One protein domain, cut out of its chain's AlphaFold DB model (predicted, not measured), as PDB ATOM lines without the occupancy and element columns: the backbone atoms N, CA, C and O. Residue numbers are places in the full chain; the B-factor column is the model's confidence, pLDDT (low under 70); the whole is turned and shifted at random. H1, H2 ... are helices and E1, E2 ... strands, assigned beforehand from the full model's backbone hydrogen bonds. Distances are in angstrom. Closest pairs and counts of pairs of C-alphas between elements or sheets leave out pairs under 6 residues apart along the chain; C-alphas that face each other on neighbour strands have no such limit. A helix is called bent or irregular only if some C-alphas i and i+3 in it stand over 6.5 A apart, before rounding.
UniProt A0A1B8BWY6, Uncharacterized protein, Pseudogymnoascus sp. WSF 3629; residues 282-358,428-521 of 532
ATOM      1  N   LYS A 282     276.263 324.362 307.894       89.75
ATOM      2  CA  LYS A 282     276.033 323.045 308.513       89.75
ATOM      3  C   LYS A 282     276.832 322.818 309.788       89.75
ATOM      4  O   LYS A 282     276.493 321.915 310.553       89.75
ATOM      5  N   ARG A 283     277.907 323.574 309.984       90.62
ATOM      6  CA  ARG A 283     278.815 323.461 311.121       90.62
ATOM      7  C   ARG A 283     279.199 324.854 311.573       90.62
ATOM      8  O   ARG A 283     279.516 325.687 310.730       90.62
ATOM      9  N   LEU A 284     279.159 325.076 312.876       89.31
ATOM     10  CA  LEU A 284     279.530 326.338 313.499       89.31
ATOM     11  C   LEU A 284     280.288 326.021 314.782       89.31
ATOM     12  O   LEU A 284     279.772 325.268 315.602       89.31
ATOM     13  N   VAL A 285     281.487 326.575 314.930       87.44
ATOM     14  CA  VAL A 285     282.283 326.517 316.161       87.44
ATOM     15  C   VAL A 285     282.557 327.937 316.579       87.44
ATOM     16  O   VAL A 285     283.008 328.732 315.758       87.44
ATOM     17  N   LEU A 286     282.268 328.243 317.833       86.06
ATOM     18  CA  LEU A 286     282.564 329.531 318.431       86.06
ATOM     19  C   LEU A 286     283.265 329.258 319.755       86.06
ATOM     20  O   LEU A 286     282.768 328.507 320.594       86.06
ATOM     21  N   HIS A 287     284.450 329.827 319.897       83.44
ATOM     22  CA  HIS A 287     285.304 329.667 321.060       83.44
ATOM     23  C   HIS A 287     285.764 331.048 321.484       83.44
ATOM     24  O   HIS A 287     286.252 331.821 320.663       83.44
ATOM     25  N   GLU A 288     285.583 331.344 322.758       79.00
ATOM     26  CA  GLU A 288     286.102 332.539 323.398       79.00
ATOM     27  C   GLU A 288     287.054 332.116 324.509       79.00
ATOM     28  O   GLU A 288     286.770 331.186 325.269       79.00
ATOM     29  N   ARG A 289     288.184 332.813 324.609       73.38
ATOM     30  CA  ARG A 289     289.071 332.759 325.768       73.38
ATOM     31  C   ARG A 289     289.047 334.125 326.433       73.38
ATOM     32  O   ARG A 289     289.165 335.149 325.767       73.38
ATOM     33  N   GLY A 290     288.864 334.126 327.744       67.75
ATOM     34  CA  GLY A 290     288.874 335.328 328.564       67.75
ATOM     35  C   GLY A 290     290.017 335.295 329.566       67.75
ATOM     36  O   GLY A 290     290.658 334.264 329.760       67.75
ATOM     37  N   ILE A 291     290.237 336.420 330.240       66.31
ATOM     38  CA  ILE A 291     291.132 336.493 331.396       66.31
ATOM     39  C   ILE A 291     290.259 336.566 332.648       66.31
ATOM     40  O   ILE A 291     289.523 337.531 332.851       66.31
ATOM     41  N   SER A 292     290.339 335.551 333.502       63.22
ATOM     42  CA  SER A 292     289.655 335.510 334.794       63.22
ATOM     43  C   SER A 292     290.692 335.430 335.904       63.22
ATOM     44  O   SER A 292     291.452 334.474 335.985       63.22
ATOM     45  N   LYS A 293     290.716 336.434 336.791       68.12
ATOM     46  CA  LYS A 293     291.669 336.520 337.918       68.12
ATOM     47  C   LYS A 293     293.151 336.431 337.503       68.12
ATOM     48  O   LYS A 293     293.973 335.983 338.290       68.12
ATOM     49  N   GLY A 294     293.483 336.895 336.298       62.78
ATOM     50  CA  GLY A 294     294.847 336.856 335.759       62.78
ATOM     51  C   GLY A 294     295.215 335.551 335.048       62.78
ATOM     52  O   GLY A 294     296.290 335.482 334.469       62.78
ATOM     53  N   GLU A 295     294.327 334.556 335.038       59.72
ATOM     54  CA  GLU A 295     294.497 333.309 334.290       59.72
ATOM     55  C   GLU A 295     293.688 333.369 332.990       59.72
ATOM     56  O   GLU A 295     292.559 333.875 332.972       59.72
ATOM     57  N   VAL A 296     294.249 332.839 331.902       65.25
ATOM     58  CA  VAL A 296     293.477 332.603 330.679       65.25
ATOM     59  C   VAL A 296     292.559 331.410 330.931       65.25
ATOM     60  O   VAL A 296     292.991 330.386 331.448       65.25
ATOM     61  N   VAL A 297     291.278 331.560 330.612       69.12
ATOM     62  CA  VAL A 297     290.263 330.514 330.783       69.12
ATOM     63  C   VAL A 297     289.346 330.471 329.569       69.12
ATOM     64  O   VAL A 297     289.147 331.485 328.893       69.12
ATOM     65  N   ASP A 298     288.735 329.317 329.303       72.94
ATOM     66  CA  ASP A 298     287.676 329.232 328.299       72.94
ATOM     67  C   ASP A 298     286.464 330.062 328.740       72.94
ATOM     68  O   ASP A 298     285.780 329.755 329.721       72.94
ATOM     69  N   GLY A 299     286.211 331.133 327.991       72.44
ATOM     70  CA  GLY A 299     285.088 332.035 328.174       72.44
ATOM     71  C   GLY A 299     283.777 331.416 327.697       72.44
ATOM     72  O   GLY A 299     283.745 330.500 326.866       72.44
ATOM     73  N   GLY A 300     282.681 331.920 328.257       72.94
ATOM     74  CA  GLY A 300     281.330 331.565 327.849       72.94
ATOM     75  C   GLY A 300     280.802 332.551 326.816       72.94
ATOM     76  O   GLY A 300     280.689 333.740 327.093       72.94
ATOM     77  N   ILE A 301     280.398 332.034 325.663       75.69
ATOM     78  CA  ILE A 301     279.824 332.850 324.594       75.69
ATOM     79  C   ILE A 301     278.435 333.395 325.015       75.69
ATOM     80  O   ILE A 301     277.594 332.631 325.506       75.69
ATOM     81  N   PRO A 302     278.122 334.689 324.805       70.44
ATOM     82  CA  PRO A 302     276.887 335.318 325.286       70.44
ATOM     83  C   PRO A 302     275.659 335.027 324.394       70.44
ATOM     84  O   PRO A 302     275.080 335.912 323.762       70.44
ATOM     85  N   TRP A 303     275.196 333.774 324.379       68.94
ATOM     86  CA  TRP A 303     274.077 333.310 323.539       68.94
ATOM     87  C   TRP A 303     272.734 333.994 323.812       68.94
ATOM     88  O   TRP A 303     271.904 334.105 322.910       68.94
ATOM     89  N   HIS A 304     272.500 334.431 325.047       65.25
ATOM     90  CA  HIS A 304     271.187 334.854 325.545       65.25
ATOM     91  C   HIS A 304     270.539 335.984 324.723       65.25
ATOM     92  O   HIS A 304     269.318 336.022 324.602       65.25
ATOM     93  N   ASN A 305     271.336 336.845 324.081       64.44
ATOM     94  CA  ASN A 305     270.828 337.971 323.285       64.44
ATOM     95  C   ASN A 305     270.638 337.658 321.792       64.44
ATOM     96  O   ASN A 305     270.112 338.487 321.053       64.44
ATOM     97  N   SER A 306     271.096 336.501 321.305       67.81
ATOM     98  CA  SER A 306     271.071 336.184 319.865       67.81
ATOM     99  C   SER A 306     270.767 334.719 319.546       67.81
ATOM    100  O   SER A 306     270.781 334.328 318.384       67.81
ATOM    101  N   GLY A 307     270.457 333.899 320.553       63.97
ATOM    102  CA  GLY A 307     270.169 332.476 320.385       63.97
ATOM    103  C   GLY A 307     268.960 332.206 319.492       63.97
ATOM    104  O   GLY A 307     269.001 331.292 318.674       63.97
ATOM    105  N   GLU A 308     267.916 333.038 319.574       71.44
ATOM    106  CA  GLU A 308     266.775 332.949 318.654       71.44
ATOM    107  C   GLU A 308     267.231 333.144 317.206       71.44
ATOM    108  O   GLU A 308     266.971 332.304 316.355       71.44
ATOM    109  N   LEU A 309     268.011 334.191 316.942       72.56
ATOM    110  CA  LEU A 309     268.541 334.492 315.615       72.56
ATOM    111  C   LEU A 309     269.470 333.382 315.079       72.56
ATOM    112  O   LEU A 309     269.462 333.083 313.886       72.56
ATOM    113  N   LEU A 310     270.262 332.760 315.952       74.94
ATOM    114  CA  LEU A 310     271.222 331.718 315.579       74.94
ATOM    115  C   LEU A 310     270.562 330.366 315.287       74.94
ATOM    116  O   LEU A 310     270.990 329.656 314.372       74.94
ATOM    117  N   PHE A 311     269.547 329.986 316.067       79.81
ATOM    118  CA  PHE A 311     268.988 328.632 316.033       79.81
ATOM    119  C   PHE A 311     267.617 328.539 315.357       79.81
ATOM    120  O   PHE A 311     267.222 327.441 314.957       79.81
ATOM    121  N   HIS A 312     266.912 329.656 315.167       79.69
ATOM    122  CA  HIS A 312     265.667 329.677 314.402       79.69
ATOM    123  C   HIS A 312     265.926 329.269 312.941       79.69
ATOM    124  O   HIS A 312     266.799 329.824 312.283       79.69
ATOM    125  N   ASP A 313     265.190 328.267 312.446       70.38
ATOM    126  CA  ASP A 313     265.313 327.686 311.092       70.38
ATOM    127  C   ASP A 313     266.726 327.226 310.673       70.38
ATOM    128  O   ASP A 313     267.014 326.991 309.494       70.38
ATOM    129  N   SER A 314     267.604 327.023 311.654       77.38
ATOM    130  CA  SER A 314     268.964 326.553 311.444       77.38
ATOM    131  C   SER A 314     269.005 325.109 310.927       77.38
ATOM    132  O   SER A 314     268.284 324.231 311.407       77.38
ATOM    133  N   ARG A 315     269.887 324.846 309.953       83.56
ATOM    134  CA  ARG A 315     270.197 323.500 309.430       83.56
ATOM    135  C   ARG A 315     271.533 322.961 309.938       83.56
ATOM    136  O   ARG A 315     272.148 322.111 309.283       83.56
ATOM    137  N   LEU A 316     272.006 323.480 311.068       87.19
ATOM    138  CA  LEU A 316     273.250 323.026 311.670       87.19
ATOM    139  C   LEU A 316     273.168 321.524 311.975       87.19
ATOM    140  O   LEU A 316     272.225 321.016 312.556       87.19
ATOM    141  N   SER A 317     274.183 320.794 311.544       90.75
ATOM    142  CA  SER A 317     274.392 319.389 311.894       90.75
ATOM    143  C   SER A 317     275.364 319.246 313.061       90.75
ATOM    144  O   SER A 317     275.258 318.286 313.820       90.75
ATOM    145  N   CYS A 318     276.271 320.211 313.223       92.94
ATOM    146  CA  CYS A 318     277.256 320.254 314.297       92.94
ATOM    147  C   CYS A 318     277.322 321.668 314.870       92.94
ATOM    148  O   CYS A 318     277.291 322.647 314.117       92.94
ATOM    149  N   PHE A 319     277.442 321.762 316.188       91.31
ATOM    150  CA  PHE A 319     277.578 323.023 316.901       91.31
ATOM    151  C   PHE A 319     278.679 322.903 317.955       91.31
ATOM    152  O   PHE A 319     278.708 321.928 318.702       91.31
ATOM    153  N   GLY A 320     279.600 323.860 317.970       90.25
ATOM    154  CA  GLY A 320     280.734 323.933 318.880       90.25
ATOM    155  C   GLY A 320     280.687 325.222 319.690       90.25
ATOM    156  O   GLY A 320     280.468 326.292 319.124       90.25
ATOM    157  N   THR A 321     280.892 325.110 320.997       88.56
ATOM    158  CA  THR A 321     280.902 326.217 321.964       88.56
ATOM    159  C   THR A 321     282.035 326.026 322.967       88.56
ATOM    160  O   THR A 321     282.505 324.908 323.158       88.56
ATOM    161  N   SER A 322     282.410 327.085 323.676       85.88
ATOM    162  CA  SER A 322     283.218 327.034 324.898       85.88
ATOM    163  C   SER A 322     282.450 327.557 326.110       85.88
ATOM    164  O   SER A 322     281.397 328.187 325.960       85.88
ATOM    165  N   GLY A 323     282.966 327.273 327.306       80.62
ATOM    166  CA  GLY A 323     282.503 327.852 328.565       80.62
ATOM    167  C   GLY A 323     282.462 326.850 329.725       80.62
ATOM    168  O   GLY A 323     282.678 325.648 329.532       80.62
ATOM    169  N   PRO A 324     282.149 327.322 330.944       80.56
ATOM    170  CA  PRO A 324     282.135 326.485 332.137       80.56
ATOM    171  C   PRO A 324     281.040 325.414 332.059       80.56
ATOM    172  O   PRO A 324     279.844 325.705 332.021       80.56
ATOM    173  N   ILE A 325     281.447 324.140 332.102       84.19
ATOM    174  CA  ILE A 325     280.539 322.988 331.958       84.19
ATOM    175  C   ILE A 325     279.411 322.968 333.006       84.19
ATOM    176  O   ILE A 325     278.322 322.463 332.743       84.19
ATOM    177  N   SER A 326     279.647 323.550 334.186       82.31
ATOM    178  CA  SER A 326     278.665 323.674 335.269       82.31
ATOM    179  C   SER A 326     277.486 324.589 334.941       82.31
ATOM    180  O   SER A 326     276.431 324.443 335.556       82.31
ATOM    181  N   GLU A 327     277.652 325.514 333.997       85.62
ATOM    182  CA  GLU A 327     276.641 326.513 333.625       85.62
ATOM    183  C   GLU A 327     275.903 326.147 332.332       85.62
ATOM    184  O   GLU A 327     274.807 326.646 332.094       85.62
ATOM    185  N   MET A 328     276.447 325.209 331.545       87.75
ATOM    186  CA  MET A 328     275.923 324.824 330.227       87.75
ATOM    187  C   MET A 328     274.445 324.431 330.250       87.75
ATOM    188  O   MET A 328     273.689 324.845 329.378       87.75
ATOM    189  N   GLU A 329     274.003 323.658 331.247       89.75
ATOM    190  CA  GLU A 329     272.589 323.275 331.364       89.75
ATOM    191  C   GLU A 329     271.686 324.510 331.449       89.75
ATOM    192  O   GLU A 329     270.758 324.637 330.655       89.75
ATOM    193  N   SER A 330     271.988 325.439 332.361       87.75
ATOM    194  CA  SER A 330     271.224 326.678 332.526       87.75
ATOM    195  C   SER A 330     271.274 327.525 331.255       87.75
ATOM    196  O   SER A 330     270.230 327.937 330.755       87.75
ATOM    197  N   SER A 331     272.465 327.702 330.670       85.81
ATOM    198  CA  SER A 331     272.650 328.512 329.463       85.81
ATOM    199  C   SER A 331     271.848 327.994 328.270       85.81
ATOM    200  O   SER A 331     271.242 328.791 327.561       85.81
ATOM    201  N   PHE A 332     271.811 326.676 328.039       88.31
ATOM    202  CA  PHE A 332     271.026 326.099 326.942       88.31
ATOM    203  C   PHE A 332     269.532 325.974 327.271       88.31
ATOM    204  O   PHE A 332     268.706 326.043 326.359       88.31
ATOM    205  N   ALA A 333     269.164 325.776 328.539       88.12
ATOM    206  CA  ALA A 333     267.766 325.683 328.958       88.12
ATOM    207  C   ALA A 333     267.028 327.027 328.856       88.12
ATOM    208  O   ALA A 333     265.832 327.034 328.572       88.12
ATOM    209  N   GLU A 334     267.737 328.142 329.047       86.88
ATOM    210  CA  GLU A 334     267.199 329.502 328.917       86.88
ATOM    211  C   GLU A 334     267.028 329.959 327.459       86.88
ATOM    212  O   GLU A 334     266.377 330.974 327.203       86.88
ATOM    213  N   LEU A 335     267.574 329.220 326.482       85.62
ATOM    214  CA  LEU A 335     267.431 329.580 325.075       85.62
ATOM    215  C   LEU A 335     265.970 329.461 324.616       85.62
ATOM    216  O   LEU A 335     265.354 328.405 324.796       85.62
ATOM    217  N   PRO A 336     265.429 330.479 323.919       82.81
ATOM    218  CA  PRO A 336     264.077 330.410 323.366       82.81
ATOM    219  C   PRO A 336     263.953 329.310 322.303       82.81
ATOM    220  O   PRO A 336     262.913 328.662 322.187       82.81
ATOM    221  N   VAL A 337     265.031 329.072 321.548       87.12
ATOM    222  CA  VAL A 337     265.147 328.005 320.551       87.12
ATOM    223  C   VAL A 337     266.440 327.241 320.814       87.12
ATOM    224  O   VAL A 337     267.527 327.813 320.777       87.12
ATOM    225  N   LYS A 338     266.323 325.938 321.077       87.69
ATOM    226  CA  LYS A 338     267.477 325.056 321.289       87.69
ATOM    227  C   LYS A 338     268.114 324.684 319.946       87.69
ATOM    228  O   LYS A 338     267.377 324.494 318.971       87.69
ATOM    229  N   PRO A 339     269.445 324.520 319.877       87.50
ATOM    230  CA  PRO A 339     270.095 324.055 318.660       87.50
ATOM    231  C   PRO A 339     269.592 322.659 318.295       87.50
ATOM    232  O   PRO A 339     269.508 321.776 319.143       87.50
ATOM    233  N   ARG A 340     269.281 322.446 317.019       89.94
ATOM    234  CA  ARG A 340     269.040 321.109 316.472       89.94
ATOM    235  C   ARG A 340     270.345 320.667 315.837       89.94
ATOM    236  O   ARG A 340     270.721 321.243 314.829       89.94
ATOM    237  N   CYS A 341     271.064 319.730 316.444       92.56
ATOM    238  CA  CYS A 341     272.339 319.250 315.914       92.56
ATOM    239  C   CYS A 341     272.562 317.777 316.263       92.56
ATOM    240  O   CYS A 341     272.022 317.267 317.236       92.56
ATOM    241  N   HIS A 342     273.386 317.091 315.473       95.50
ATOM    242  CA  HIS A 342     273.809 315.717 315.732       95.50
ATOM    243  C   HIS A 342     275.056 315.658 316.618       95.50
ATOM    244  O   HIS A 342     275.188 314.724 317.409       95.50
ATOM    245  N   ILE A 343     275.954 316.638 316.491       96.31
ATOM    246  CA  ILE A 343     277.163 316.756 317.309       96.31
ATOM    247  C   ILE A 343     277.123 318.083 318.066       96.31
ATOM    248  O   ILE A 343     277.004 319.146 317.448       96.31
ATOM    249  N   LEU A 344     277.251 318.012 319.389       95.44
ATOM    250  CA  LEU A 344     277.605 319.150 320.229       95.44
ATOM    251  C   LEU A 344     279.051 318.976 320.691       95.44
ATOM    252  O   LEU A 344     279.383 317.961 321.303       95.44
ATOM    253  N   HIS A 345     279.893 319.966 320.421       93.69
ATOM    254  CA  HIS A 345     281.252 320.045 320.947       93.69
ATOM    255  C   HIS A 345     281.330 321.155 321.991       93.69
ATOM    256  O   HIS A 345     281.011 322.305 321.706       93.69
ATOM    257  N   ILE A 346     281.743 320.803 323.203       90.56
ATOM    258  CA  ILE A 346     282.115 321.761 324.239       90.56
ATOM    259  C   ILE A 346     283.634 321.765 324.301       90.56
ATOM    260  O   ILE A 346     284.251 320.835 324.827       90.56
ATOM    261  N   LYS A 347     284.235 322.790 323.710       86.81
ATOM    262  CA  LYS A 347     285.678 322.943 323.693       86.81
ATOM    263  C   LYS A 347     286.180 323.311 325.083       86.81
ATOM    264  O   LYS A 347     285.587 324.148 325.762       86.81
ATOM    265  N   MET A 348     287.271 322.659 325.465       79.56
ATOM    266  CA  MET A 348     288.000 322.929 326.693       79.56
ATOM    267  C   MET A 348     289.495 322.890 326.387       79.56
ATOM    268  O   MET A 348     289.999 321.874 325.912       79.56
ATOM    269  N   SER A 349     290.176 324.005 326.614       69.81
ATOM    270  CA  SER A 349     291.607 324.182 326.409       69.81
ATOM    271  C   SER A 349     292.337 323.556 327.598       69.81
ATOM    272  O   SER A 349     292.384 324.110 328.693       69.81
ATOM    273  N   TRP A 350     292.892 322.359 327.409       67.50
ATOM    274  CA  TRP A 350     293.570 321.623 328.485       67.50
ATOM    275  C   TRP A 350     294.884 322.266 328.952       67.50
ATOM    276  O   TRP A 350     295.389 321.889 330.009       67.50
ATOM    277  N   ILE A 351     295.400 323.244 328.204       59.28
ATOM    278  CA  ILE A 351     296.635 323.994 328.479       59.28
ATOM    279  C   ILE A 351     296.602 324.641 329.862       59.28
ATOM    280  O   ILE A 351     297.524 324.459 330.652       59.28
ATOM    281  N   ASP A 352     295.522 325.358 330.172       56.41
ATOM    282  CA  ASP A 352     295.418 326.132 331.412       56.41
ATOM    283  C   ASP A 352     295.267 325.194 332.625       56.41
ATOM    284  O   ASP A 352     295.819 325.430 333.699       56.41
ATOM    285  N   HIS A 353     294.599 324.053 332.425       56.34
ATOM    286  CA  HIS A 353     294.456 323.014 333.443       56.34
ATOM    287  C   HIS A 353     295.757 322.251 333.717       56.34
ATOM    288  O   HIS A 353     296.024 321.928 334.872       56.34
ATOM    289  N   HIS A 354     296.571 321.974 332.691       56.28
ATOM    290  CA  HIS A 354     297.856 321.291 332.871       56.28
ATOM    291  C   HIS A 354     298.916 322.208 333.483       56.28
ATOM    292  O   HIS A 354     299.624 321.756 334.376       56.28
ATOM    293  N   LYS A 355     298.981 323.493 333.095       54.22
ATOM    294  CA  LYS A 355     299.865 324.477 333.755       54.22
ATOM    295  C   LYS A 355     299.616 324.531 335.259       54.22
ATOM    296  O   LYS A 355     300.548 324.426 336.045       54.22
ATOM    297  N   LYS A 356     298.343 324.586 335.655       50.69
ATOM    298  CA  LYS A 356     297.948 324.569 337.063       50.69
ATOM    299  C   LYS A 356     298.314 323.265 337.775       50.69
ATOM    300  O   LYS A 356     298.740 323.297 338.921       50.69
ATOM    301  N   PHE A 357     298.169 322.124 337.100       48.44
ATOM    302  CA  PHE A 357     298.559 320.826 337.653       48.44
ATOM    303  C   PHE A 357     300.083 320.723 337.844       48.44
ATOM    304  O   PHE A 357     300.528 320.218 338.871       48.44
ATOM    305  N   GLU A 358     300.886 321.244 336.905       50.94
ATOM    306  CA  GLU A 358     302.349 321.352 337.047       50.94
ATOM    307  C   GLU A 358     302.732 322.300 338.202       50.94
ATOM    308  O   GLU A 358     303.554 321.943 339.045       50.94
ATOM    309  N   ARG A 428     291.067 303.292 318.462       71.31
ATOM    310  CA  ARG A 428     290.710 304.637 317.995       71.31
ATOM    311  C   ARG A 428     290.213 305.526 319.133       71.31
ATOM    312  O   ARG A 428     290.660 306.664 319.250       71.31
ATOM    313  N   THR A 429     289.371 304.982 320.014       64.50
ATOM    314  CA  THR A 429     288.939 305.657 321.243       64.50
ATOM    315  C   THR A 429     290.138 306.029 322.112       64.50
ATOM    316  O   THR A 429     290.198 307.148 322.615       64.50
ATOM    317  N   ARG A 430     291.140 305.139 322.234       63.38
ATOM    318  CA  ARG A 430     292.337 305.412 323.043       63.38
ATOM    319  C   ARG A 430     293.132 306.616 322.550       63.38
ATOM    320  O   ARG A 430     293.737 307.302 323.363       63.38
ATOM    321  N   LYS A 431     293.129 306.854 321.238       71.81
ATOM    322  CA  LYS A 431     293.865 307.961 320.626       71.81
ATOM    323  C   LYS A 431     293.213 309.320 320.885       71.81
ATOM    324  O   LYS A 431     293.929 310.302 320.997       71.81
ATOM    325  N   ILE A 432     291.881 309.399 320.949       72.75
ATOM    326  CA  ILE A 432     291.192 310.702 320.917       72.75
ATOM    327  C   ILE A 432     290.311 311.022 322.126       72.75
ATOM    328  O   ILE A 432     289.942 312.185 322.269       72.75
ATOM    329  N   ALA A 433     289.939 310.034 322.946       66.38
ATOM    330  CA  ALA A 433     289.078 310.210 324.121       66.38
ATOM    331  C   ALA A 433     289.201 309.013 325.088       66.38
ATOM    332  O   ALA A 433     288.405 308.071 325.042       66.38
ATOM    333  N   ASN A 434     290.218 309.013 325.949       64.38
ATOM    334  CA  ASN A 434     290.655 307.863 326.730       64.38
ATOM    335  C   ASN A 434     290.942 308.218 328.189       64.38
ATOM    336  O   ASN A 434     291.939 308.853 328.468       64.38
ATOM    337  N   ARG A 435     290.185 307.646 329.128       58.34
ATOM    338  CA  ARG A 435     290.456 307.714 330.582       58.34
ATOM    339  C   ARG A 435     290.109 309.024 331.302       58.34
ATOM    340  O   ARG A 435     290.747 309.332 332.302       58.34
ATOM    341  N   SER A 436     289.008 309.696 330.961       55.91
ATOM    342  CA  SER A 436     288.368 310.503 332.007       55.91
ATOM    343  C   SER A 436     287.852 309.550 333.094       55.91
ATOM    344  O   SER A 436     286.919 308.780 332.853       55.91
ATOM    345  N   ASP A 437     288.430 309.588 334.289       52.34
ATOM    346  CA  ASP A 437     287.980 308.812 335.457       52.34
ATOM    347  C   ASP A 437     286.630 309.303 336.031       52.34
ATOM    348  O   ASP A 437     286.138 308.804 337.042       52.34
ATOM    349  N   PHE A 438     286.001 310.259 335.342       56.19
ATOM    350  CA  PHE A 438     284.762 310.937 335.702       56.19
ATOM    351  C   PHE A 438     284.780 311.588 337.098       56.19
ATOM    352  O   PHE A 438     283.719 311.843 337.674       56.19
ATOM    353  N   SER A 439     285.964 311.909 337.627       50.56
ATOM    354  CA  SER A 439     286.111 312.687 338.856       50.56
ATOM    355  C   SER A 439     286.015 314.205 338.583       50.56
ATOM    356  O   SER A 439     286.260 314.686 337.475       50.56
ATOM    357  N   GLY A 440     285.569 314.989 339.575       59.22
ATOM    358  CA  GLY A 440     285.560 316.460 339.501       59.22
ATOM    359  C   GLY A 440     284.691 317.063 338.368       59.22
ATOM    360  O   GLY A 440     283.491 316.772 338.318       59.22
ATOM    361  N   PRO A 441     285.237 317.915 337.466       57.31
ATOM    362  CA  PRO A 441     284.501 318.577 336.370       57.31
ATOM    363  C   PRO A 441     283.702 317.621 335.474       57.31
ATOM    364  O   PRO A 441     282.651 317.978 334.937       57.31
ATOM    365  N   ALA A 442     284.143 316.369 335.369       65.56
ATOM    366  CA  ALA A 442     283.443 315.346 334.614       65.56
ATOM    367  C   ALA A 442     282.085 314.950 335.239       65.56
ATOM    368  O   ALA A 442     281.190 314.497 334.527       65.56
ATOM    369  N   GLN A 443     281.852 315.190 336.536       74.56
ATOM    370  CA  GLN A 443     280.526 315.014 337.141       74.56
ATOM    371  C   GLN A 443     279.536 316.093 336.675       74.56
ATOM    372  O   GLN A 443     278.361 315.794 336.434       74.56
ATOM    373  N   ALA A 444     280.005 317.333 336.499       82.31
ATOM    374  CA  ALA A 444     279.210 318.403 335.904       82.31
ATOM    375  C   ALA A 444     278.912 318.108 334.423       82.31
ATOM    376  O   ALA A 444     277.766 318.272 333.999       82.31
ATOM    377  N   LEU A 445     279.877 317.545 333.680       87.69
ATOM    378  CA  LEU A 445     279.633 317.015 332.334       87.69
ATOM    379  C   LEU A 445     278.536 315.944 332.336       87.69
ATOM    380  O   LEU A 445     277.628 316.011 331.515       87.69
ATOM    381  N   LEU A 446     278.582 314.963 333.244       87.75
ATOM    382  CA  LEU A 446     277.562 313.911 333.310       87.75
ATOM    383  C   LEU A 446     276.174 314.467 333.650       87.75
ATOM    384  O   LEU A 446     275.176 313.987 333.108       87.75
ATOM    385  N   LYS A 447     276.093 315.480 334.524       89.06
ATOM    386  CA  LYS A 447     274.839 316.191 334.812       89.06
ATOM    387  C   LYS A 447     274.304 316.872 333.550       89.06
ATOM    388  O   LYS A 447     273.154 316.634 333.182       89.06
ATOM    389  N   PHE A 448     275.151 317.632 332.857       92.25
ATOM    390  CA  PHE A 448     274.790 318.276 331.599       92.25
ATOM    391  C   PHE A 448     274.373 317.254 330.533       92.25
ATOM    392  O   PHE A 448     273.338 317.425 329.899       92.25
ATOM    393  N   ALA A 449     275.104 316.148 330.378       93.06
ATOM    394  CA  ALA A 449     274.794 315.092 329.417       93.06
ATOM    395  C   ALA A 449     273.420 314.453 329.679       93.06
ATOM    396  O   ALA A 449     272.657 314.233 328.737       93.06
ATOM    397  N   ARG A 450     273.058 314.207 330.949       92.19
ATOM    398  CA  ARG A 450     271.712 313.718 331.313       92.19
ATOM    399  C   ARG A 450     270.623 314.653 330.812       92.19
ATOM    400  O   ARG A 450     269.656 314.178 330.225       92.19
ATOM    401  N   TRP A 451     270.794 315.956 331.014       93.25
ATOM    402  CA  TRP A 451     269.862 316.949 330.495       93.25
ATOM    403  C   TRP A 451     269.882 316.990 328.960       93.25
ATOM    404  O   TRP A 451     268.837 316.822 328.336       93.25
ATOM    405  N   ALA A 452     271.059 317.115 328.342       94.56
ATOM    406  CA  ALA A 452     271.234 317.305 326.904       94.56
ATOM    407  C   ALA A 452     270.671 316.144 326.066       94.56
ATOM    408  O   ALA A 452     270.085 316.382 325.012       94.56
ATOM    409  N   PHE A 453     270.793 314.897 326.537       94.25
ATOM    410  CA  PHE A 453     270.229 313.721 325.865       94.25
ATOM    411  C   PHE A 453     268.764 313.421 326.243       94.25
ATOM    412  O   PHE A 453     268.171 312.505 325.664       94.25
ATOM    413  N   SER A 454     268.159 314.163 327.177       90.94
ATOM    414  CA  SER A 454     266.749 313.990 327.563       90.94
ATOM    415  C   SER A 454     265.773 314.529 326.505       90.94
ATOM    416  O   SER A 454     266.177 315.161 325.528       90.94
ATOM    417  N   SER A 455     264.469 314.306 326.704       88.94
ATOM    418  CA  SER A 455     263.415 314.890 325.857       88.94
ATOM    419  C   SER A 455     263.351 316.417 325.942       88.94
ATOM    420  O   SER A 455     262.981 317.065 324.969       88.94
ATOM    421  N   GLU A 456     263.741 316.983 327.087       89.88
ATOM    422  CA  GLU A 456     263.820 318.428 327.319       89.88
ATOM    423  C   GLU A 456     265.190 319.002 326.938       89.88
ATOM    424  O   GLU A 456     265.425 320.196 327.106       89.88
ATOM    425  N   GLY A 457     266.112 318.170 326.459       92.56
ATOM    426  CA  GLY A 457     267.472 318.559 326.117       92.56
ATOM    427  C   GLY A 457     267.605 319.118 324.705       92.56
ATOM    428  O   GLY A 457     266.744 319.835 324.194       92.56
ATOM    429  N   ILE A 458     268.720 318.760 324.073       92.81
ATOM    430  CA  ILE A 458     269.092 319.180 322.725       92.81
ATOM    431  C   ILE A 458     268.472 318.205 321.714       92.81
ATOM    432  O   ILE A 458     268.799 317.009 321.724       92.81
ATOM    433  N   PRO A 459     267.581 318.681 320.825       90.69
ATOM    434  CA  PRO A 459     266.966 317.831 319.816       90.69
ATOM    435  C   PRO A 459     268.002 317.219 318.870       90.69
ATOM    436  O   PRO A 459     268.951 317.881 318.463       90.69
ATOM    437  N   GLU A 460     267.778 315.962 318.472       93.06
ATOM    438  CA  GLU A 460     268.585 315.223 317.480       93.06
ATOM    439  C   GLU A 460     270.039 314.921 317.885       93.06
ATOM    440  O   GLU A 460     270.728 314.209 317.149       93.06
ATOM    441  N   LEU A 461     270.473 315.353 319.076       95.75
ATOM    442  CA  LEU A 461     271.835 315.154 319.568       95.75
ATOM    443  C   LEU A 461     272.202 313.674 319.585       95.75
ATOM    444  O   LEU A 461     271.532 312.876 320.239       95.75
ATOM    445  N   ARG A 462     273.279 313.304 318.898       95.62
ATOM    446  CA  ARG A 462     273.811 311.939 318.841       95.62
ATOM    447  C   ARG A 462     275.127 311.809 319.583       95.62
ATOM    448  O   ARG A 462     275.345 310.772 320.201       95.62
ATOM    449  N   ILE A 463     275.966 312.839 319.520       95.88
ATOM    450  CA  ILE A 463     277.316 312.847 320.079       95.88
ATOM    451  C   ILE A 463     277.520 314.138 320.870       95.88
ATOM    452  O   ILE A 463     277.276 315.227 320.355       95.88
ATOM    453  N   LEU A 464     277.984 313.999 322.108       95.19
ATOM    454  CA  LEU A 464     278.500 315.088 322.927       95.19
ATOM    455  C   LEU A 464     280.007 314.876 323.084       95.19
ATOM    456  O   LEU A 464     280.434 313.903 323.708       95.19
ATOM    457  N   ALA A 465     280.790 315.771 322.493       93.38
ATOM    458  CA  ALA A 465     282.241 315.790 322.577       93.38
ATOM    459  C   ALA A 465     282.672 316.900 323.541       93.38
ATOM    460  O   ALA A 465     282.211 318.033 323.420       93.38
ATOM    461  N   TRP A 466     283.544 316.591 324.493       90.56
ATOM    462  CA  TRP A 466     284.080 317.553 325.453       90.56
ATOM    463  C   TRP A 466     285.601 317.448 325.498       90.56
ATOM    464  O   TRP A 466     286.127 316.344 325.637       90.56
ATOM    465  N   GLY A 467     286.291 318.581 325.348       86.19
ATOM    466  CA  GLY A 467     287.754 318.647 325.311       86.19
ATOM    467  C   GLY A 467     288.322 319.295 324.045       86.19
ATOM    468  O   GLY A 467     287.607 319.975 323.298       86.19
ATOM    469  N   ASP A 468     289.614 319.073 323.804       84.56
ATOM    470  CA  ASP A 468     290.371 319.588 322.665       84.56
ATOM    471  C   ASP A 468     290.823 318.447 321.744       84.56
ATOM    472  O   ASP A 468     291.701 317.651 322.075       84.56
ATOM    473  N   PHE A 469     290.222 318.370 320.556       86.06
ATOM    474  CA  PHE A 469     290.516 317.339 319.558       86.06
ATOM    475  C   PHE A 469     291.519 317.809 318.495       86.06
ATOM    476  O   PHE A 469     291.665 317.163 317.455       86.06
ATOM    477  N   SER A 470     292.183 318.946 318.707       79.81
ATOM    478  CA  SER A 470     293.254 319.413 317.827       79.81
ATOM    479  C   SER A 470     294.504 318.517 317.907       79.81
ATOM    480  O   SER A 470     294.655 317.686 318.807       79.81
ATOM    481  N   ASN A 471     295.401 318.668 316.926       75.69
ATOM    482  CA  ASN A 471     296.738 318.055 316.912       75.69
ATOM    483  C   ASN A 471     296.740 316.524 317.100       75.69
ATOM    484  O   ASN A 471     297.475 315.988 317.927       75.69
ATOM    485  N   ASP A 472     295.895 315.825 316.334       73.62
ATOM    486  CA  ASP A 472     295.845 314.357 316.231       73.62
ATOM    487  C   ASP A 472     295.657 313.596 317.553       73.62
ATOM    488  O   ASP A 472     296.127 312.465 317.709       73.62
ATOM    489  N   GLY A 473     294.899 314.180 318.484       69.69
ATOM    490  CA  GLY A 473     294.578 313.534 319.756       69.69
ATOM    491  C   GLY A 473     295.649 313.729 320.824       69.69
ATOM    492  O   GLY A 473     295.711 312.938 321.759       69.69
ATOM    493  N   ARG A 474     296.457 314.797 320.721       75.62
ATOM    494  CA  ARG A 474     297.397 315.242 321.769       75.62
ATOM    495  C   ARG A 474     296.778 315.189 323.169       75.62
ATOM    496  O   ARG A 474     297.409 314.705 324.099       75.62
ATOM    497  N   TRP A 475     295.532 315.638 323.290       75.94
ATOM    498  CA  TRP A 475     294.782 315.680 324.546       75.94
ATOM    499  C   TRP A 475     293.795 314.522 324.706       75.94
ATOM    500  O   TRP A 475     292.820 314.615 325.454       75.94
ATOM    501  N   GLY A 476     294.028 313.418 323.992       77.44
ATOM    502  CA  GLY A 476     293.143 312.263 323.985       77.44
ATOM    503  C   GLY A 476     292.851 311.733 325.384       77.44
ATOM    504  O   GLY A 476     291.753 311.243 325.606       77.44
ATOM    505  N   GLU A 477     293.774 311.888 326.337       75.25
ATOM    506  CA  GLU A 477     293.592 311.421 327.715       75.25
ATOM    507  C   GLU A 477     292.536 312.201 328.514       75.25
ATOM    508  O   GLU A 477     291.862 311.659 329.388       75.25
ATOM    509  N   SER A 478     292.359 313.479 328.192       78.19
ATOM    510  CA  SER A 478     291.432 314.367 328.896       78.19
ATOM    511  C   SER A 478     290.086 314.488 328.170       78.19
ATOM    512  O   SER A 478     289.065 314.824 328.769       78.19
ATOM    513  N   ASN A 479     290.060 314.172 326.876       85.19
ATOM    514  CA  ASN A 479     288.869 314.264 326.045       85.19
ATOM    515  C   ASN A 479     287.813 313.205 326.385       85.19
ATOM    516  O   ASN A 479     288.105 312.037 326.649       85.19
ATOM    517  N   VAL A 480     286.545 313.602 326.271       87.25
ATOM    518  CA  VAL A 480     285.387 312.736 326.506       87.25
ATOM    519  C   VAL A 480     284.457 312.757 325.304       87.25
ATOM    520  O   VAL A 480     284.100 313.812 324.785       87.25
ATOM    521  N   MET A 481     284.011 311.571 324.890       90.19
ATOM    522  CA  MET A 481     282.978 311.405 323.872       90.19
ATOM    523  C   MET A 481     281.837 310.535 324.397       90.19
ATOM    524  O   MET A 481     282.012 309.353 324.708       90.19
ATOM    525  N   LEU A 482     280.646 311.127 324.466       92.38
ATOM    526  CA  LEU A 482     279.405 310.455 324.834       92.38
ATOM    527  C   LEU A 482     278.511 310.325 323.605       92.38
ATOM    528  O   LEU A 482     278.397 311.253 322.806       92.38
ATOM    529  N   CYS A 483     277.847 309.185 323.472       93.38
ATOM    530  CA  CYS A 483     276.914 308.909 322.390       93.38
ATOM    531  C   CYS A 483     275.529 308.552 322.935       93.38
ATOM    532  O   CYS A 483     275.402 308.003 324.034       93.38
ATOM    533  N   ARG A 484     274.484 308.866 322.163       93.25
ATOM    534  CA  ARG A 484     273.102 308.521 322.511       93.25
ATOM    535  C   ARG A 484     272.912 307.003 322.489       93.25
ATOM    536  O   ARG A 484     273.311 306.327 321.541       93.25
ATOM    537  N   ASP A 485     272.217 306.487 323.492       89.81
ATOM    538  CA  ASP A 485     271.795 305.093 323.568       89.81
ATOM    539  C   ASP A 485     270.358 305.010 324.091       89.81
ATOM    540  O   ASP A 485     270.096 305.160 325.284       89.81
ATOM    541  N   GLN A 486     269.412 304.785 323.176       83.19
ATOM    542  CA  GLN A 486     267.987 304.674 323.510       83.19
ATOM    543  C   GLN A 486     267.671 303.407 324.313       83.19
ATOM    544  O   GLN A 486     266.670 303.369 325.021       83.19
ATOM    545  N   SER A 487     268.515 302.368 324.250       83.12
ATOM    546  CA  SER A 487     268.281 301.136 325.015       83.12
ATOM    547  C   SER A 487     268.396 301.349 326.526       83.12
ATOM    548  O   SER A 487     267.851 300.568 327.306       83.12
ATOM    549  N   LEU A 488     269.066 302.430 326.933       80.81
ATOM    550  CA  LEU A 488     269.266 302.808 328.322       80.81
ATOM    551  C   LEU A 488     268.171 303.758 328.849       80.81
ATOM    552  O   LEU A 488     268.131 304.012 330.049       80.81
ATOM    553  N   GLU A 489     267.211 304.188 328.017       74.06
ATOM    554  CA  GLU A 489     266.049 304.987 328.458       74.06
ATOM    555  C   GLU A 489     265.342 304.455 329.717       74.06
ATOM    556  O   GLU A 489     265.058 305.248 330.620       74.06
ATOM    557  N   PRO A 490     265.124 303.133 329.874       73.12
ATOM    558  CA  PRO A 490     264.499 302.582 331.075       73.12
ATOM    559  C   PRO A 490     265.289 302.807 332.374       73.12
ATOM    560  O   PRO A 490     264.709 302.707 333.452       73.12
ATOM    561  N   THR A 491     266.596 303.090 332.301       69.50
ATOM    562  CA  THR A 491     267.453 303.352 333.473       69.50
ATOM    563  C   THR A 491     267.508 304.834 333.854       69.50
ATOM    564  O   THR A 491     268.130 305.186 334.855       69.50
ATOM    565  N   GLY A 492     266.843 305.708 333.088       70.12
ATOM    566  CA  GLY A 492     266.893 307.161 333.273       70.12
ATOM    567  C   GLY A 492     268.165 307.813 332.717       70.12
ATOM    568  O   GLY A 492     268.428 308.983 332.998       70.12
ATOM    569  N   THR A 493     268.955 307.078 331.930       77.94
ATOM    570  CA  THR A 493     270.172 307.568 331.270       77.94
ATOM    571  C   THR A 493     270.142 307.190 329.799       77.94
ATOM    572  O   THR A 493     270.169 306.015 329.488       77.94
ATOM    573  N   ASN A 494     270.146 308.162 328.884       86.75
ATOM    574  CA  ASN A 494     269.974 307.901 327.441       86.75
ATOM    575  C   ASN A 494     271.293 307.994 326.660       86.75
ATOM    576  O   ASN A 494     271.300 308.327 325.471       86.75
ATOM    577  N   PHE A 495     272.425 307.796 327.337       92.00
ATOM    578  CA  PHE A 495     273.756 307.965 326.764       92.00
ATOM    579  C   PHE A 495     274.776 307.039 327.421       92.00
ATOM    580  O   PHE A 495     274.576 306.549 328.532       92.00
ATOM    581  N   ARG A 496     275.899 306.841 326.732       90.25
ATOM    582  CA  ARG A 496     277.069 306.106 327.224       90.25
ATOM    583  C   ARG A 496     278.345 306.607 326.556       90.25
ATOM    584  O   ARG A 496     278.287 307.285 325.532       90.25
ATOM    585  N   THR A 497     279.495 306.211 327.087       88.00
ATOM    586  CA  THR A 497     280.788 306.431 326.428       88.00
ATOM    587  C   THR A 497     280.838 305.735 325.067       88.00
ATOM    588  O   THR A 497     280.315 304.623 324.897       88.00
ATOM    589  N   LEU A 498     281.462 306.409 324.102       88.12
ATOM    590  CA  LEU A 498     281.719 305.887 322.764       88.12
ATOM    591  C   LEU A 498     282.702 304.702 322.809       88.12
ATOM    592  O   LEU A 498     283.708 304.740 323.517       88.12
ATOM    593  N   ARG A 499     282.419 303.645 322.047       85.81
ATOM    594  CA  ARG A 499     283.240 302.428 321.942       85.81
ATOM    595  C   ARG A 499     283.825 302.311 320.538       85.81
ATOM    596  O   ARG A 499     283.223 302.774 319.575       85.81
ATOM    597  N   ASP A 500     284.947 301.611 320.384       83.75
ATOM    598  CA  ASP A 500     285.569 301.385 319.064       83.75
ATOM    599  C   ASP A 500     284.630 300.669 318.072       83.75
ATOM    600  O   ASP A 500     284.720 300.869 316.865       83.75
ATOM    601  N   SER A 501     283.692 299.862 318.579       86.44
ATOM    602  CA  SER A 501     282.693 299.138 317.783       86.44
ATOM    603  C   SER A 501     281.562 300.011 317.227       86.44
ATOM    604  O   SER A 501     280.724 299.517 316.476       86.44
ATOM    605  N   ASP A 502     281.472 301.281 317.627       88.69
ATOM    606  CA  ASP A 502     280.367 302.173 317.269       88.69
ATOM    607  C   ASP A 502     280.557 302.811 315.883       88.69
ATOM    608  O   ASP A 502     280.576 304.033 315.741       88.69
ATOM    609  N   PHE A 503     280.708 301.982 314.846       88.19
ATOM    610  CA  PHE A 503     281.115 302.408 313.499       88.19
ATOM    611  C   PHE A 503     280.289 303.580 312.944       88.19
ATOM    612  O   PHE A 503     280.856 304.548 312.459       88.19
ATOM    613  N   ASN A 504     278.965 303.569 313.127       89.19
ATOM    614  CA  ASN A 504     278.096 304.652 312.646       89.19
ATOM    615  C   ASN A 504     278.367 306.009 313.325       89.19
ATOM    616  O   ASN A 504     278.164 307.056 312.715       89.19
ATOM    617  N   TYR A 505     278.758 306.008 314.604       92.19
ATOM    618  CA  TYR A 505     279.142 307.238 315.298       92.19
ATOM    619  C   TYR A 505     280.548 307.669 314.891       92.19
ATOM    620  O   TYR A 505     280.789 308.863 314.748       92.19
ATOM    621  N   TRP A 506     281.441 306.711 314.645       90.88
ATOM    622  CA  TRP A 506     282.781 306.980 314.139       90.88
ATOM    623  C   TRP A 506     282.787 307.601 312.748       90.88
ATOM    624  O   TRP A 506     283.480 308.592 312.559       90.88
ATOM    625  N   ASP A 507     281.968 307.104 311.822       90.88
ATOM    626  CA  ASP A 507     281.813 307.705 310.493       90.88
ATOM    627  C   ASP A 507     281.354 309.169 310.615       90.88
ATOM    628  O   ASP A 507     281.915 310.068 309.991       90.88
ATOM    629  N   LEU A 508     280.382 309.430 311.499       92.00
ATOM    630  CA  LEU A 508     279.896 310.782 311.772       92.00
ATOM    631  C   LEU A 508     280.978 311.676 312.406       92.00
ATOM    632  O   LEU A 508     281.043 312.860 312.088       92.00
ATOM    633  N   ILE A 509     281.811 311.146 313.300       91.56
ATOM    634  CA  ILE A 509     282.928 311.892 313.897       91.56
ATOM    635  C   ILE A 509     283.958 312.232 312.825       91.56
ATOM    636  O   ILE A 509     284.330 313.392 312.698       91.56
ATOM    637  N   ASP A 510     284.351 311.260 312.008       90.50
ATOM    638  CA  ASP A 510     285.376 311.407 310.972       90.50
ATOM    639  C   ASP A 510     285.021 312.457 309.934       90.50
ATOM    640  O   ASP A 510     285.853 313.289 309.569       90.50
ATOM    641  N   GLU A 511     283.762 312.462 309.501       91.00
ATOM    642  CA  GLU A 511     283.229 313.459 308.575       91.00
ATOM    643  C   GLU A 511     283.238 314.889 309.140       91.00
ATOM    644  O   GLU A 511     283.088 315.849 308.375       91.00
ATOM    645  N   ASN A 512     283.388 315.042 310.462       91.38
ATOM    646  CA  ASN A 512     283.328 316.318 311.174       91.38
ATOM    647  C   ASN A 512     284.551 316.561 312.086       91.38
ATOM    648  O   ASN A 512     284.517 317.461 312.928       91.38
ATOM    649  N   MET A 513     285.646 315.809 311.913       88.81
ATOM    650  CA  MET A 513     286.879 316.008 312.687       88.81
ATOM    651  C   MET A 513     287.505 317.380 312.431       88.81
ATOM    652  O   MET A 513     288.085 317.960 313.340       88.81
ATOM    653  N   ASP A 514     287.332 317.939 311.231       85.38
ATOM    654  CA  ASP A 514     287.761 319.304 310.905       85.38
ATOM    655  C   ASP A 514     287.133 320.353 311.837       85.38
ATOM    656  O   ASP A 514     287.771 321.344 312.175       85.38
ATOM    657  N   MET A 515     285.894 320.112 312.270       89.31
ATOM    658  CA  MET A 515     285.175 320.955 313.217       89.31
ATOM    659  C   MET A 515     285.589 320.686 314.668       89.31
ATOM    660  O   MET A 515     285.797 321.640 315.410       89.31
ATOM    661  N   LEU A 516     285.756 319.423 315.069       89.69
ATOM    662  CA  LEU A 516     286.180 319.080 316.435       89.69
ATOM    663  C   LEU A 516     287.607 319.562 316.743       89.69
ATOM    664  O   LEU A 516     287.906 319.948 317.872       89.69
ATOM    665  N   SER A 517     288.480 319.556 315.735       85.38
ATOM    666  CA  SER A 517     289.869 320.014 315.826       85.38
ATOM    667  C   SER A 517     290.041 321.526 315.605       85.38
ATOM    668  O   SER A 517     291.177 322.005 315.585       85.38
ATOM    669  N   ALA A 518     288.950 322.276 315.408       83.12
ATOM    670  CA  ALA A 518     288.999 323.719 315.192       83.12
ATOM    671  C   ALA A 518     289.424 324.485 316.459       83.12
ATOM    672  O   ALA A 518     289.351 323.982 317.591       83.12
ATOM    673  N   CYS A 519     289.853 325.734 316.260       74.56
ATOM    674  CA  CYS A 519     290.236 326.647 317.336       74.56
ATOM    675  C   CYS A 519     291.398 326.107 318.195       74.56
ATOM    676  O   CYS A 519     291.347 326.204 319.415       74.56
ATOM    677  N   SER A 520     292.415 325.463 317.603       72.44
ATOM    678  CA  SER A 520     293.600 324.997 318.358       72.44
ATOM    679  C   SER A 520     294.187 326.162 319.169       72.44
ATOM    680  O   SER A 520     294.585 327.145 318.544       72.44
ATOM    681  N   PRO A 521     294.231 326.075 320.511       57.81
ATOM    682  CA  PRO A 521     294.740 327.155 321.349       57.81
ATOM    683  C   PRO A 521     296.275 327.228 321.354       57.81
ATOM    684  O   PRO A 521     296.818 328.255 321.740       57.81
TER     685      PRO A 521
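This is residues 282 to 358 and 428 to 521 of the 532 residues of an uncharacterized protein of Pseudogymnoascus sp. WSF 3629 (UniProt A0A1B8BWY6). A twisted sheet of six strands, in the order E1, E4, E5, E6, E7, E8, makes the core, with helix H5 along one face and H7 slantwise on the opposite face. H2 packs on H5, while the hairpin of E2 and E3 runs on from E1 as a second, two-stranded sheet with H3 beside E3. The printed part has 171 residues with eight named helices and eight named strands, in the order E1 E2 E3 H1 E4 H2 E5 H3 H4 H5 E6 E7 H6 E8 H7 H8. The large sheet is mixed, the small one antiparallel, and the class is mixed, helices and strands. The whole is compact, with a radius of gyration of the C-alphas of 15.3 A, and spans 42 by 40 by 29 A.

E1, residues 283 to 285, is an edge strand and runs on into E2, residues 288 to 292, at 17 degrees. E2 forms a hairpin with E3, residues 295 to 299; N 290 and O 297 are 2.9 A apart. H1, residues 307 to 311, touches no helix. E4, residues 318 to 322, is parallel to E1, with N 320 and O 284 at 2.8 A. E4, H2, residues 328 to 333, and E5, residues 343 to 347, form a strand-helix-strand unit, two parallel neighbours with a helix between, its crossover right-handed; N 345 and O 319 are 2.9 A apart. H3, residues 350 to 358, comes closest to E3 at the C-alphas of Asp 352 and Val 297, 6.8 A. H4, residues 428 to 432, only grazes the large sheet. H5, residues 441 to 452, touches H2 with residues 448 to 452 alone, at a shallow tilt of 17 degrees; the closest C-alphas, of Phe 448 and Glu 329, are 5.5 A apart. E6, residues 463 to 466, is parallel to E5, with N 346 and O 465 at 2.8 A, and forms a hairpin with E7, residues 480 to 484, with N 466 and O 480 at 2.8 A. H5 has a height over the sheet of 9.1 A and runs along the strands, at 20 degrees to E7 on the local plane. H6, residues 486 to 491, only grazes the sheet and is irregular, C-alphas 487 and 490 being 7.3 A apart. E8, residues 495 to 497, is antiparallel to E7, with N 483 and O 496 at 2.8 A. H7, residues 503 to 510, is on the opposite face from H5, at a height of 10.1 A; its closest C-alpha to E6 is that of Tyr 505, 7.6 A from that of Ile 463. H8, residues 513 to 516, only grazes the sheet. Every O i to N i+4 pair is within hydrogen-bond range in H1, H2, H3, H4, H5 and H7; H6 has 0 of 2, with 2 of 3 O i to N i+3 pairs, and H8 is too short for such a pair.

E1 begins at C-alpha 283, (278.815, 323.461, 311.121). H5 is 16.3 A long, E4 13.9 A and E7 13.6 A. H8 ends at C-alpha 516, (286.180, 319.080, 316.435).

The C-alphas farthest apart, of Gly 294 and Pro 490, are 46.0 A apart. Residues 359 to 427 are not printed, and C-alphas 358 and 428 are 27.9 A apart across the cut. The link from E6 to E7 is long. The mean pLDDT of the printed part is 80.1; 38 residues are under 70, among them 349 to 358 and 433 to 442.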